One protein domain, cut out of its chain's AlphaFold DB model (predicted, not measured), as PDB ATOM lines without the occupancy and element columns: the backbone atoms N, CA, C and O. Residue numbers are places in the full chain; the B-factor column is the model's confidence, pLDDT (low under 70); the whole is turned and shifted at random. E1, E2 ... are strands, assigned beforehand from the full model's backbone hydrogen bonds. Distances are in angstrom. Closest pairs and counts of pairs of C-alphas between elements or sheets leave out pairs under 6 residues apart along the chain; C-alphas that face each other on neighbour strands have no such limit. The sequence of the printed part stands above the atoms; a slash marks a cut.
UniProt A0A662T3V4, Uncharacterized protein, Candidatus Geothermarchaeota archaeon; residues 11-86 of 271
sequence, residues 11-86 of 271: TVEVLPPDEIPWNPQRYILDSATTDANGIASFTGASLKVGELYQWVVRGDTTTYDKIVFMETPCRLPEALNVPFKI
ATOM      1  N   THR A  11      17.467  -1.494  -8.737       89.12
ATOM      2  CA  THR A  11      18.851  -1.079  -8.485       89.12
ATOM      3  C   THR A  11      19.543  -0.765  -9.804       89.12
ATOM      4  O   THR A  11      19.486  -1.550 -10.748       89.12
ATOM      5  N   VAL A  12      20.228   0.372  -9.861       87.50
ATOM      6  CA  VAL A  12      21.080   0.775 -10.978       87.50
ATOM      7  C   VAL A  12      22.502   0.911 -10.462       87.50
ATOM      8  O   VAL A  12      22.762   1.702  -9.558       87.50
ATOM      9  N   GLU A  13      23.410   0.130 -11.033       89.25
ATOM     10  CA  GLU A  13      24.835   0.127 -10.710       89.25
ATOM     11  C   GLU A  13      25.621   0.834 -11.811       89.25
ATOM     12  O   GLU A  13      25.301   0.705 -12.993       89.25
ATOM     13  N   VAL A  14      26.674   1.545 -11.416       87.81
ATOM     14  CA  VAL A  14      27.640   2.146 -12.336       87.81
ATOM     15  C   VAL A  14      28.938   1.369 -12.235       87.81
ATOM     16  O   VAL A  14      29.526   1.282 -11.154       87.81
ATOM     17  N   LEU A  15      29.379   0.800 -13.352       89.62
ATOM     18  CA  LEU A  15      30.607   0.020 -13.441       89.62
ATOM     19  C   LEU A  15      31.603   0.684 -14.408       89.62
ATOM     20  O   LEU A  15      31.188   1.407 -15.326       89.62
ATOM     21  N   PRO A  16      32.912   0.431 -14.241       89.25
ATOM     22  CA  PRO A  16      33.910   0.749 -15.257       89.25
ATOM     23  C   PRO A  16      33.563   0.145 -16.637       89.25
ATOM     24  O   PRO A  16      32.932  -0.912 -16.695       89.25
ATOM     25  N   PRO A  17      33.981   0.769 -17.759       85.75
ATOM     26  CA  PRO A  17      33.734   0.268 -19.118       85.75
ATOM     27  C   PRO A  17      34.214  -1.153 -19.407       85.75
ATOM     28  O   PRO A  17      33.666  -1.797 -20.294       85.75
ATOM     29  N   ASP A  18      35.217  -1.630 -18.686       86.75
ATOM     30  CA  ASP A  18      35.867  -2.930 -18.843       86.75
ATOM     31  C   ASP A  18      35.396  -3.980 -17.824       86.75
ATOM     32  O   ASP A  18      35.761  -5.152 -17.924       86.75
ATOM     33  N   GLU A  19      34.564  -3.586 -16.860       88.00
ATOM     34  CA  GLU A  19      34.056  -4.485 -15.831       88.00
ATOM     35  C   GLU A  19      33.028  -5.468 -16.407       88.00
ATOM     36  O   GLU A  19      32.252  -5.137 -17.304       88.00
ATOM     37  N   ILE A  20      33.004  -6.689 -15.866       83.81
ATOM     38  CA  ILE A  20      32.100  -7.752 -16.310       83.81
ATOM     39  C   ILE A  20      30.802  -7.698 -15.479       83.81
ATOM     40  O   ILE A  20      30.822  -8.076 -14.304       83.81
ATOM     41  N   PRO A  21      29.638  -7.315 -16.048       80.94
ATOM     42  CA  PRO A  21      28.426  -7.035 -15.262       80.94
ATOM     43  C   PRO A  21      27.866  -8.223 -14.485       80.94
ATOM     44  O   PRO A  21      27.277  -8.043 -13.417       80.94
ATOM     45  N   TRP A  22      28.049  -9.435 -15.001       76.88
ATOM     46  CA  TRP A  22      27.588 -10.671 -14.370       76.88
ATOM     47  C   TRP A  22      28.579 -11.270 -13.374       76.88
ATOM     48  O   TRP A  22      28.290 -12.305 -12.770       76.88
ATOM     49  N   ASN A  23      29.755 -10.665 -13.195       81.25
ATOM     50  CA  ASN A  23      30.685 -11.095 -12.162       81.25
ATOM     51  C   ASN A  23      30.099 -10.730 -10.780       81.25
ATOM     52  O   ASN A  23      29.827  -9.551 -10.517       81.25
ATOM     53  N   PRO A  24      29.895 -11.698  -9.864       77.50
ATOM     54  CA  PRO A  24      29.388 -11.403  -8.523       77.50
ATOM     55  C   PRO A  24      30.364 -10.565  -7.682       77.50
ATOM     56  O   PRO A  24      29.937  -9.953  -6.709       77.50
ATOM     57  N   GLN A  25      31.648 -10.516  -8.054       84.00
ATOM     58  CA  GLN A  25      32.700  -9.744  -7.380       84.00
ATOM     59  C   GLN A  25      33.115  -8.476  -8.146       84.00
ATOM     60  O   GLN A  25      34.181  -7.925  -7.881       84.00
ATOM     61  N   ARG A  26      32.300  -8.032  -9.111       88.00
ATOM     62  CA  ARG A  26      32.554  -6.819  -9.903       88.00
ATOM     63  C   ARG A  26      32.759  -5.581  -9.028       88.00
ATOM     64  O   ARG A  26      32.151  -5.453  -7.962       88.00
ATOM     65  N   TYR A  27      33.549  -4.633  -9.518       88.25
ATOM     66  CA  TYR A  27      33.732  -3.352  -8.854       88.25
ATOM     67  C   TYR A  27      32.598  -2.373  -9.194       88.25
ATOM     68  O   TYR A  27      32.358  -2.054 -10.357       88.25
ATOM     69  N   ILE A  28      31.902  -1.883  -8.164       89.94
ATOM     70  CA  ILE A  28      30.786  -0.936  -8.297       89.94
ATOM     71  C   ILE A  28      31.280   0.460  -7.909       89.94
ATOM     72  O   ILE A  28      31.697   0.676  -6.771       89.94
ATOM     73  N   LEU A  29      31.225   1.406  -8.851       87.75
ATOM     74  CA  LEU A  29      31.647   2.797  -8.641       87.75
ATOM     75  C   LEU A  29      30.606   3.605  -7.864       87.75
ATOM     76  O   LEU A  29      30.958   4.419  -7.010       87.75
ATOM     77  N   ASP A  30      29.334   3.394  -8.194       87.38
ATOM     78  CA  ASP A  30      28.184   4.009  -7.536       87.38
ATOM     79  C   ASP A  30      26.941   3.132  -7.753       87.38
ATOM     80  O   ASP A  30      26.889   2.309  -8.673       87.38
ATOM     81  N   SER A  31      25.927   3.298  -6.910       88.00
ATOM     82  CA  SER A  31      24.648   2.608  -7.063       88.00
ATOM     83  C   SER A  31      23.499   3.444  -6.521       88.00
ATOM     84  O   SER A  31      23.643   4.170  -5.538       88.00
ATOM     85  N   ALA A  32      22.341   3.322  -7.154       87.44
ATOM     86  CA  ALA A  32      21.132   4.012  -6.739       87.44
ATOM     87  C   ALA A  32      19.899   3.142  -6.972       87.44
ATOM     88  O   ALA A  32      19.908   2.213  -7.778       87.44
ATOM     89  N   THR A  33      18.810   3.479  -6.288       88.31
ATOM     90  CA  THR A  33      17.499   2.871  -6.514       88.31
ATOM     91  C   THR A  33      16.615   3.845  -7.280       88.31
ATOM     92  O   THR A  33      16.605   5.046  -7.008       88.31
ATOM     93  N   THR A  34      15.882   3.327  -8.256       85.56
ATOM     94  CA  THR A  34      14.924   4.102  -9.048       85.56
ATOM     95  C   THR A  34      13.721   4.557  -8.217       85.56
ATOM     96  O   THR A  34      13.154   3.788  -7.436       85.56
ATOM     97  N   ASP A  35      13.318   5.815  -8.401       82.12
ATOM     98  CA  ASP A  35      12.128   6.403  -7.776       82.12
ATOM     99  C   ASP A  35      10.809   5.960  -8.448       82.12
ATOM    100  O   ASP A  35      10.802   5.173  -9.393       82.12
ATOM    101  N   ALA A  36       9.673   6.511  -7.998       80.06
ATOM    102  CA  ALA A  36       8.341   6.211  -8.541       80.06
ATOM    103  C   ALA A  36       8.187   6.481 -10.055       80.06
ATOM    104  O   ALA A  36       7.249   5.980 -10.672       80.06
ATOM    105  N   ASN A  37       9.092   7.263 -10.651       75.56
ATOM    106  CA  ASN A  37       9.125   7.570 -12.079       75.56
ATOM    107  C   ASN A  37      10.205   6.771 -12.830       75.56
ATOM    108  O   ASN A  37      10.435   7.027 -14.012       75.56
ATOM    109  N   GLY A  38      10.881   5.829 -12.166       74.94
ATOM    110  CA  GLY A  38      11.974   5.036 -12.721       74.94
ATOM    111  C   GLY A  38      13.297   5.784 -12.863       74.94
ATOM    112  O   GLY A  38      14.124   5.399 -13.688       74.94
ATOM    113  N   ILE A  39      13.502   6.872 -12.114       79.62
ATOM    114  CA  ILE A  39      14.720   7.684 -12.197       79.62
ATOM    115  C   ILE A  39      15.666   7.299 -11.061       79.62
ATOM    116  O   ILE A  39      15.314   7.405  -9.888       79.62
ATOM    117  N   ALA A  40      16.887   6.891 -11.407       80.62
ATOM    118  CA  ALA A  40      17.975   6.687 -10.454       80.62
ATOM    119  C   ALA A  40      18.777   7.990 -10.283       80.62
ATOM    120  O   ALA A  40      19.144   8.636 -11.270       80.62
ATOM    121  N   SER A  41      19.009   8.393  -9.031       79.06
ATOM    122  CA  SER A  41      19.749   9.615  -8.680       79.06
ATOM    123  C   SER A  41      21.021   9.256  -7.925       79.06
ATOM    124  O   SER A  41      20.956   8.566  -6.911       79.06
ATOM    125  N   PHE A  42      22.156   9.749  -8.411       78.88
ATOM    126  CA  PHE A  42      23.486   9.392  -7.922       78.88
ATOM    127  C   PHE A  42      24.127  10.593  -7.242       78.88
ATOM    128  O   PHE A  42      23.940  11.734  -7.671       78.88
ATOM    129  N   THR A  43      24.881  10.349  -6.174       66.44
ATOM    130  CA  THR A  43      25.583  11.411  -5.438       66.44
ATOM    131  C   THR A  43      26.945  11.731  -6.056       66.44
ATOM    132  O   THR A  43      27.502  12.785  -5.759       66.44
ATOM    133  N   GLY A  44      27.447  10.884  -6.967       61.56
ATOM    134  CA  GLY A  44      28.511  11.224  -7.914       61.56
ATOM    135  C   GLY A  44      29.906  11.393  -7.330       61.56
ATOM    136  O   GLY A  44      30.805  11.810  -8.053       61.56
ATOM    137  N   ALA A  45      30.122  11.045  -6.059       58.06
ATOM    138  CA  ALA A  45      31.415  11.225  -5.395       58.06
ATOM    139  C   ALA A  45      32.574  10.464  -6.079       58.06
ATOM    140  O   ALA A  45      33.728  10.860  -5.931       58.06
ATOM    141  N   SER A  46      32.269   9.417  -6.857       67.06
ATOM    142  CA  SER A  46      33.249   8.553  -7.536       67.06
ATOM    143  C   SER A  46      33.261   8.683  -9.068       67.06
ATOM    144  O   SER A  46      34.075   8.030  -9.720       67.06
ATOM    145  N   LEU A  47      32.366   9.482  -9.664       74.50
ATOM    146  CA  LEU A  47      32.138   9.508 -11.116       74.50
ATOM    147  C   LEU A  47      32.689  10.788 -11.751       74.50
ATOM    148  O   LEU A  47      32.480  11.892 -11.250       74.50
ATOM    149  N   LYS A  48      33.384  10.646 -12.884       75.62
ATOM    150  CA  LYS A  48      33.950  11.772 -13.636       75.62
ATOM    151  C   LYS A  48      33.017  12.182 -14.775       75.62
ATOM    152  O   LYS A  48      32.504  11.344 -15.510       75.62
ATOM    153  N   VAL A  49      32.808  13.488 -14.928       75.88
ATOM    154  CA  VAL A  49      31.983  14.059 -16.007       75.88
ATOM    155  C   VAL A  49      32.610  13.757 -17.367       75.88
ATOM    156  O   VAL A  49      33.813  13.933 -17.528       75.88
ATOM    157  N   GLY A  50      31.789  13.353 -18.341       74.31
ATOM    158  CA  GLY A  50      32.236  13.049 -19.704       74.31
ATOM    159  C   GLY A  50      32.944  11.702 -19.864       74.31
ATOM    160  O   GLY A  50      33.263  11.328 -20.984       74.31
ATOM    161  N   GLU A  51      33.160  10.952 -18.780       81.88
ATOM    162  CA  GLU A  51      33.663   9.581 -18.871       81.88
ATOM    163  C   GLU A  51      32.522   8.614 -19.182       81.88
ATOM    164  O   GLU A  51      31.418   8.724 -18.627       81.88
ATOM    165  N   LEU A  52      32.817   7.659 -20.065       83.38
ATOM    166  CA  LEU A  52      31.941   6.545 -20.403       83.38
ATOM    167  C   LEU A  52      31.907   5.555 -19.237       83.38
ATOM    168  O   LEU A  52      32.952   5.167 -18.724       83.38
ATOM    169  N   TYR A  53      30.714   5.100 -18.864       86.50
ATOM    170  CA  TYR A  53      30.527   4.028 -17.889       86.50
ATOM    171  C   TYR A  53      29.477   3.031 -18.364       86.50
ATOM    172  O   TYR A  53      28.649   3.328 -19.233       86.50
ATOM    173  N   GLN A  54      29.499   1.851 -17.752       87.44
ATOM    174  CA  GLN A  54      28.430   0.871 -17.866       87.44
ATOM    175  C   GLN A  54      27.368   1.144 -16.805       87.44
ATOM    176  O   GLN A  54      27.655   1.126 -15.610       87.44
ATOM    177  N   TRP A  55      26.133   1.355 -17.242       84.50
ATOM    178  CA  TRP A  55      24.976   1.532 -16.375       84.50
ATOM    179  C   TRP A  55      24.145   0.262 -16.414       84.50
ATOM    180  O   TRP A  55      23.543  -0.066 -17.441       84.50
ATOM    181  N   VAL A  56      24.141  -0.457 -15.299       85.88
ATOM    182  CA  VAL A  56      23.535  -1.780 -15.185       85.88
ATOM    183  C   VAL A  56      22.283  -1.683 -14.332       85.88
ATOM    184  O   VAL A  56      22.355  -1.505 -13.118       85.88
ATOM    185  N   VAL A  57      21.123  -1.796 -14.968       84.75
ATOM    186  CA  VAL A  57      19.838  -1.920 -14.279       84.75
ATOM    187  C   VAL A  57      19.629  -3.381 -13.921       84.75
ATOM    188  O   VAL A  57      19.588  -4.230 -14.809       84.75
ATOM    189  N   ARG A  58      19.483  -3.657 -12.626       84.88
ATOM    190  CA  ARG A  58      19.162  -4.974 -12.076       84.88
ATOM    191  C   ARG A  58      17.650  -5.130 -12.044       84.88
ATOM    192  O   ARG A  58      16.983  -4.526 -11.201       84.88
ATOM    193  N   GLY A  59      17.125  -5.897 -12.989       79.38
ATOM    194  CA  GLY A  59      15.730  -6.289 -13.024       79.38
ATOM    195  C   GLY A  59      15.418  -7.292 -11.916       79.38
ATOM    196  O   GLY A  59      16.268  -8.058 -11.457       79.38
ATOM    197  N   ASP A  60      14.169  -7.290 -11.476       77.81
ATOM    198  CA  ASP A  60      13.634  -8.269 -10.534       77.81
ATOM    199  C   ASP A  60      13.064  -9.500 -11.269       77.81
ATOM    200  O   ASP A  60      13.444  -9.811 -12.400       77.81
ATOM    201  N   THR A  61      12.163 -10.246 -10.628       76.19
ATOM    202  CA  THR A  61      11.471 -11.391 -11.246       76.19
ATOM    203  C   THR A  61      10.419 -10.982 -12.278       76.19
ATOM    204  O   THR A  61       9.899 -11.830 -12.994       76.19
ATOM    205  N   THR A  62      10.077  -9.697 -12.356       79.00
ATOM    206  CA  THR A  62       9.035  -9.158 -13.236       79.00
ATOM    207  C   THR A  62       9.593  -8.247 -14.323       79.00
ATOM    208  O   THR A  62       8.840  -7.787 -15.184       79.00
ATOM    209  N   THR A  63      10.900  -7.978 -14.306       80.19
ATOM    210  CA  THR A  63      11.578  -7.035 -15.198       80.19
ATOM    211  C   THR A  63      12.929  -7.569 -15.666       80.19
ATOM    212  O   THR A  63      13.645  -8.236 -14.922       80.19
ATOM    213  N   TYR A  64      13.263  -7.288 -16.923       79.44
ATOM    214  CA  TYR A  64      14.571  -7.626 -17.477       79.44
ATOM    215  C   TYR A  64      15.645  -6.687 -16.958       79.44
ATOM    216  O   TYR A  64      15.386  -5.499 -16.725       79.44
ATOM    217  N   ASP A  65      16.865  -7.200 -16.860       79.00
ATOM    218  CA  ASP A  65      18.018  -6.355 -16.637       79.00
ATOM    219  C   ASP A  65      18.367  -5.604 -17.926       79.00
ATOM    220  O   ASP A  65      17.905  -5.908 -19.032       79.00
ATOM    221  N   LYS A  66      19.201  -4.575 -17.788       78.56
ATOM    222  CA  LYS A  66      19.675  -3.809 -18.935       78.56
ATOM    223  C   LYS A  66      21.044  -3.231 -18.683       78.56
ATOM    224  O   LYS A  66      21.286  -2.644 -17.635       78.56
ATOM    225  N   ILE A  67      21.896  -3.319 -19.694       78.31
ATOM    226  CA  ILE A  67      23.191  -2.649 -19.718       78.31
ATOM    227  C   ILE A  67      23.121  -1.548 -20.770       78.31
ATOM    228  O   ILE A  67      22.699  -1.783 -21.903       78.31
ATOM    229  N   VAL A  68      23.511  -0.334 -20.392       78.50
ATOM    230  CA  VAL A  68      23.675   0.782 -21.326       78.50
ATOM    231  C   VAL A  68      25.029   1.426 -21.079       78.50
ATOM    232  O   VAL A  68      25.374   1.738 -19.943       78.50
ATOM    233  N   PHE A  69      25.783   1.658 -22.145       80.25
ATOM    234  CA  PHE A  69      27.013   2.437 -22.090       80.25
ATOM    235  C   PHE A  69      26.656   3.906 -22.297       80.25
ATOM    236  O   PHE A  69      26.085   4.261 -23.328       80.25
ATOM    237  N   MET A  70      26.932   4.751 -21.305       77.12
ATOM    238  CA  MET A  70      26.629   6.184 -21.382       77.12
ATOM    239  C   MET A  70      27.707   7.003 -20.691       77.12
ATOM    240  O   MET A  70      28.222   6.613 -19.641       77.12
ATOM    241  N   GLU A  71      28.007   8.157 -21.275       78.69
ATOM    242  CA  GLU A  71      28.850   9.166 -20.646       78.69
ATOM    243  C   GLU A  71      28.104   9.840 -19.492       78.69
ATOM    244  O   GLU A  71      26.903  10.116 -19.582       78.69
ATOM    245  N   THR A  72      28.815  10.126 -18.401       71.81
ATOM    246  CA  THR A  72      28.230  10.857 -17.270       71.81
ATOM    247  C   THR A  72      27.820  12.264 -17.725       71.81
ATOM    248  O   THR A  72      28.690  13.032 -18.157       71.81
ATOM    249  N   PRO A  73      26.526  12.638 -17.630       62.16
ATOM    250  CA  PRO A  73      26.031  13.884 -18.203       62.16
ATOM    251  C   PRO A  73      26.660  15.128 -17.557       62.16
ATOM    252  O   PRO A  73      26.925  15.194 -16.355       62.16
ATOM    253  N   CYS A  74      26.881  16.150 -18.385       50.28
ATOM    254  CA  CYS A  74      27.476  17.434 -18.021       50.28
ATOM    255  C   CYS A  74      26.589  18.245 -17.055       50.28
ATOM    256  O   CYS A  74      25.661  18.941 -17.465       50.28
ATOM    257  N   ARG A  75      26.898  18.132 -15.761       50.31
ATOM    258  CA  ARG A  75      27.056  19.188 -14.737       50.31
ATOM    259  C   ARG A  75      26.970  18.488 -13.382       50.31
ATOM    260  O   ARG A  75      25.876  18.314 -12.854       50.31
ATOM    261  N   LEU A  76      28.117  18.120 -12.805       52.56
ATOM    262  CA  LEU A  76      28.201  18.046 -11.346       52.56
ATOM    263  C   LEU A  76      27.977  19.483 -10.861       52.56
ATOM    264  O   LEU A  76      28.725  20.369 -11.285       52.56
ATOM    265  N   PRO A  77      26.922  19.780 -10.090       51.34
ATOM    266  CA  PRO A  77      26.737  21.129  -9.582       51.34
ATOM    267  C   PRO A  77      27.965  21.504  -8.751       51.34
ATOM    268  O   PRO A  77      28.502  20.666  -8.035       51.34
ATOM    269  N   GLU A  78      28.427  22.751  -8.859       49.59
ATOM    270  CA  GLU A  78      29.659  23.238  -8.207       49.59
ATOM    271  C   GLU A  78      29.659  23.064  -6.673       49.59
ATOM    272  O   GLU A  78      30.699  23.182  -6.028       49.59
ATOM    273  N   ALA A  79      28.507  22.741  -6.080       53.22
ATOM    274  CA  ALA A  79      28.392  22.292  -4.706       53.22
ATOM    275  C   ALA A  79      28.598  20.769  -4.606       53.22
ATOM    276  O   ALA A  79      27.794  19.992  -5.129       53.22
ATOM    277  N   LEU A  80      29.619  20.344  -3.845       49.91
ATOM    278  CA  LEU A  80      29.669  18.985  -3.298       49.91
ATOM    279  C   LEU A  80      28.284  18.653  -2.711       49.91
ATOM    280  O   LEU A  80      27.773  19.427  -1.899       49.91
ATOM    281  N   ASN A  81      27.710  17.509  -3.098       53.09
ATOM    282  CA  ASN A  81      26.442  16.936  -2.606       53.09
ATOM    283  C   ASN A  81      25.142  17.260  -3.367       53.09
ATOM    284  O   ASN A  81      24.073  16.982  -2.824       53.09
ATOM    285  N   VAL A  82      25.161  17.782  -4.598       55.69
ATOM    286  CA  VAL A  82      23.920  17.817  -5.399       55.69
ATOM    287  C   VAL A  82      23.805  16.538  -6.239       55.69
ATOM    288  O   VAL A  82      24.655  16.317  -7.103       55.69
ATOM    289  N   PRO A  83      22.767  15.703  -6.028       57.91
ATOM    290  CA  PRO A  83      22.568  14.501  -6.824       57.91
ATOM    291  C   PRO A  83      22.357  14.851  -8.295       57.91
ATOM    292  O   PRO A  83      21.567  15.745  -8.614       57.91
ATOM    293  N   PHE A  84      23.012  14.125  -9.195       64.19
ATOM    294  CA  PHE A  84      22.729  14.230 -10.623       64.19
ATOM    295  C   PHE A  84      21.803  13.094 -11.064       64.19
ATOM    296  O   PHE A  84      21.756  12.013 -10.467       64.19
ATOM    297  N   LYS A  85      21.019  13.367 -12.109       65.19
ATOM    298  CA  LYS A  85      20.039  12.433 -12.667       65.19
ATOM    299  C   LYS A  85      20.509  11.960 -14.029       65.19
ATOM    300  O   LYS A  85      20.912  12.775 -14.860       65.19
ATOM    301  N   ILE A  86      20.379  10.663 -14.287       61.00
ATOM    302  CA  ILE A  86      20.491  10.142 -15.648       61.00
ATOM    303  C   ILE A  86      19.283  10.653 -16.437       61.00
ATOM    304  O   ILE A  86      18.134  10.406 -16.066       61.00
TER     305      ILE A  86
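What this domain is: This is residues 11 to 86 of the 271 residues of an uncharacterized protein of Candidatus Geothermarchaeota archaeon (UniProt A0A662T3V4). The model has little regular structure: a strongly twisted antiparallel sheet of four short strands, E2 E1 E3 E4 across it, with long loops making most of the rest. Residues 41 to 42 pair briefly with 84 to 85, tying two of these loops together. The printed part has 76 residues, 22 in named strands, and no named helix; it is all strand and compact, with a radius of gyration of the C-alphas of 12.4 A and spans of 38 by 31 by 18 A.

Where its parts are: E1, residues 11 to 15, begins at C-alpha 11 (18.851, -1.079, -8.485). E2 is residues 30 to 33. E3, residues 52 to 58, is 19.1 A long. E4, residues 66 to 71, 16.0 A long, ends at C-alpha 71 (28.850, 9.166, -20.646).

How they stand to each other: Inner strands E1 and E3 are antiparallel at 152 degrees, with N 13 and O 56 2.9 A apart. In hairpin E1 and E2, N 12 and O 32 are 2.8 A apart; in hairpin E3 and E4, N 55 and O 68 are 2.8 A apart. Edge strands E2 and E4 are apart.

The domain as a whole: The C-alphas of Thr 61 and Glu 78, the farthest apart, are 39.2 A apart. The printed part has no cut. Links E1 to E2 and E2 to E3 are long. pLDDT is under 70 at residues 43 to 46 and 73 to 86.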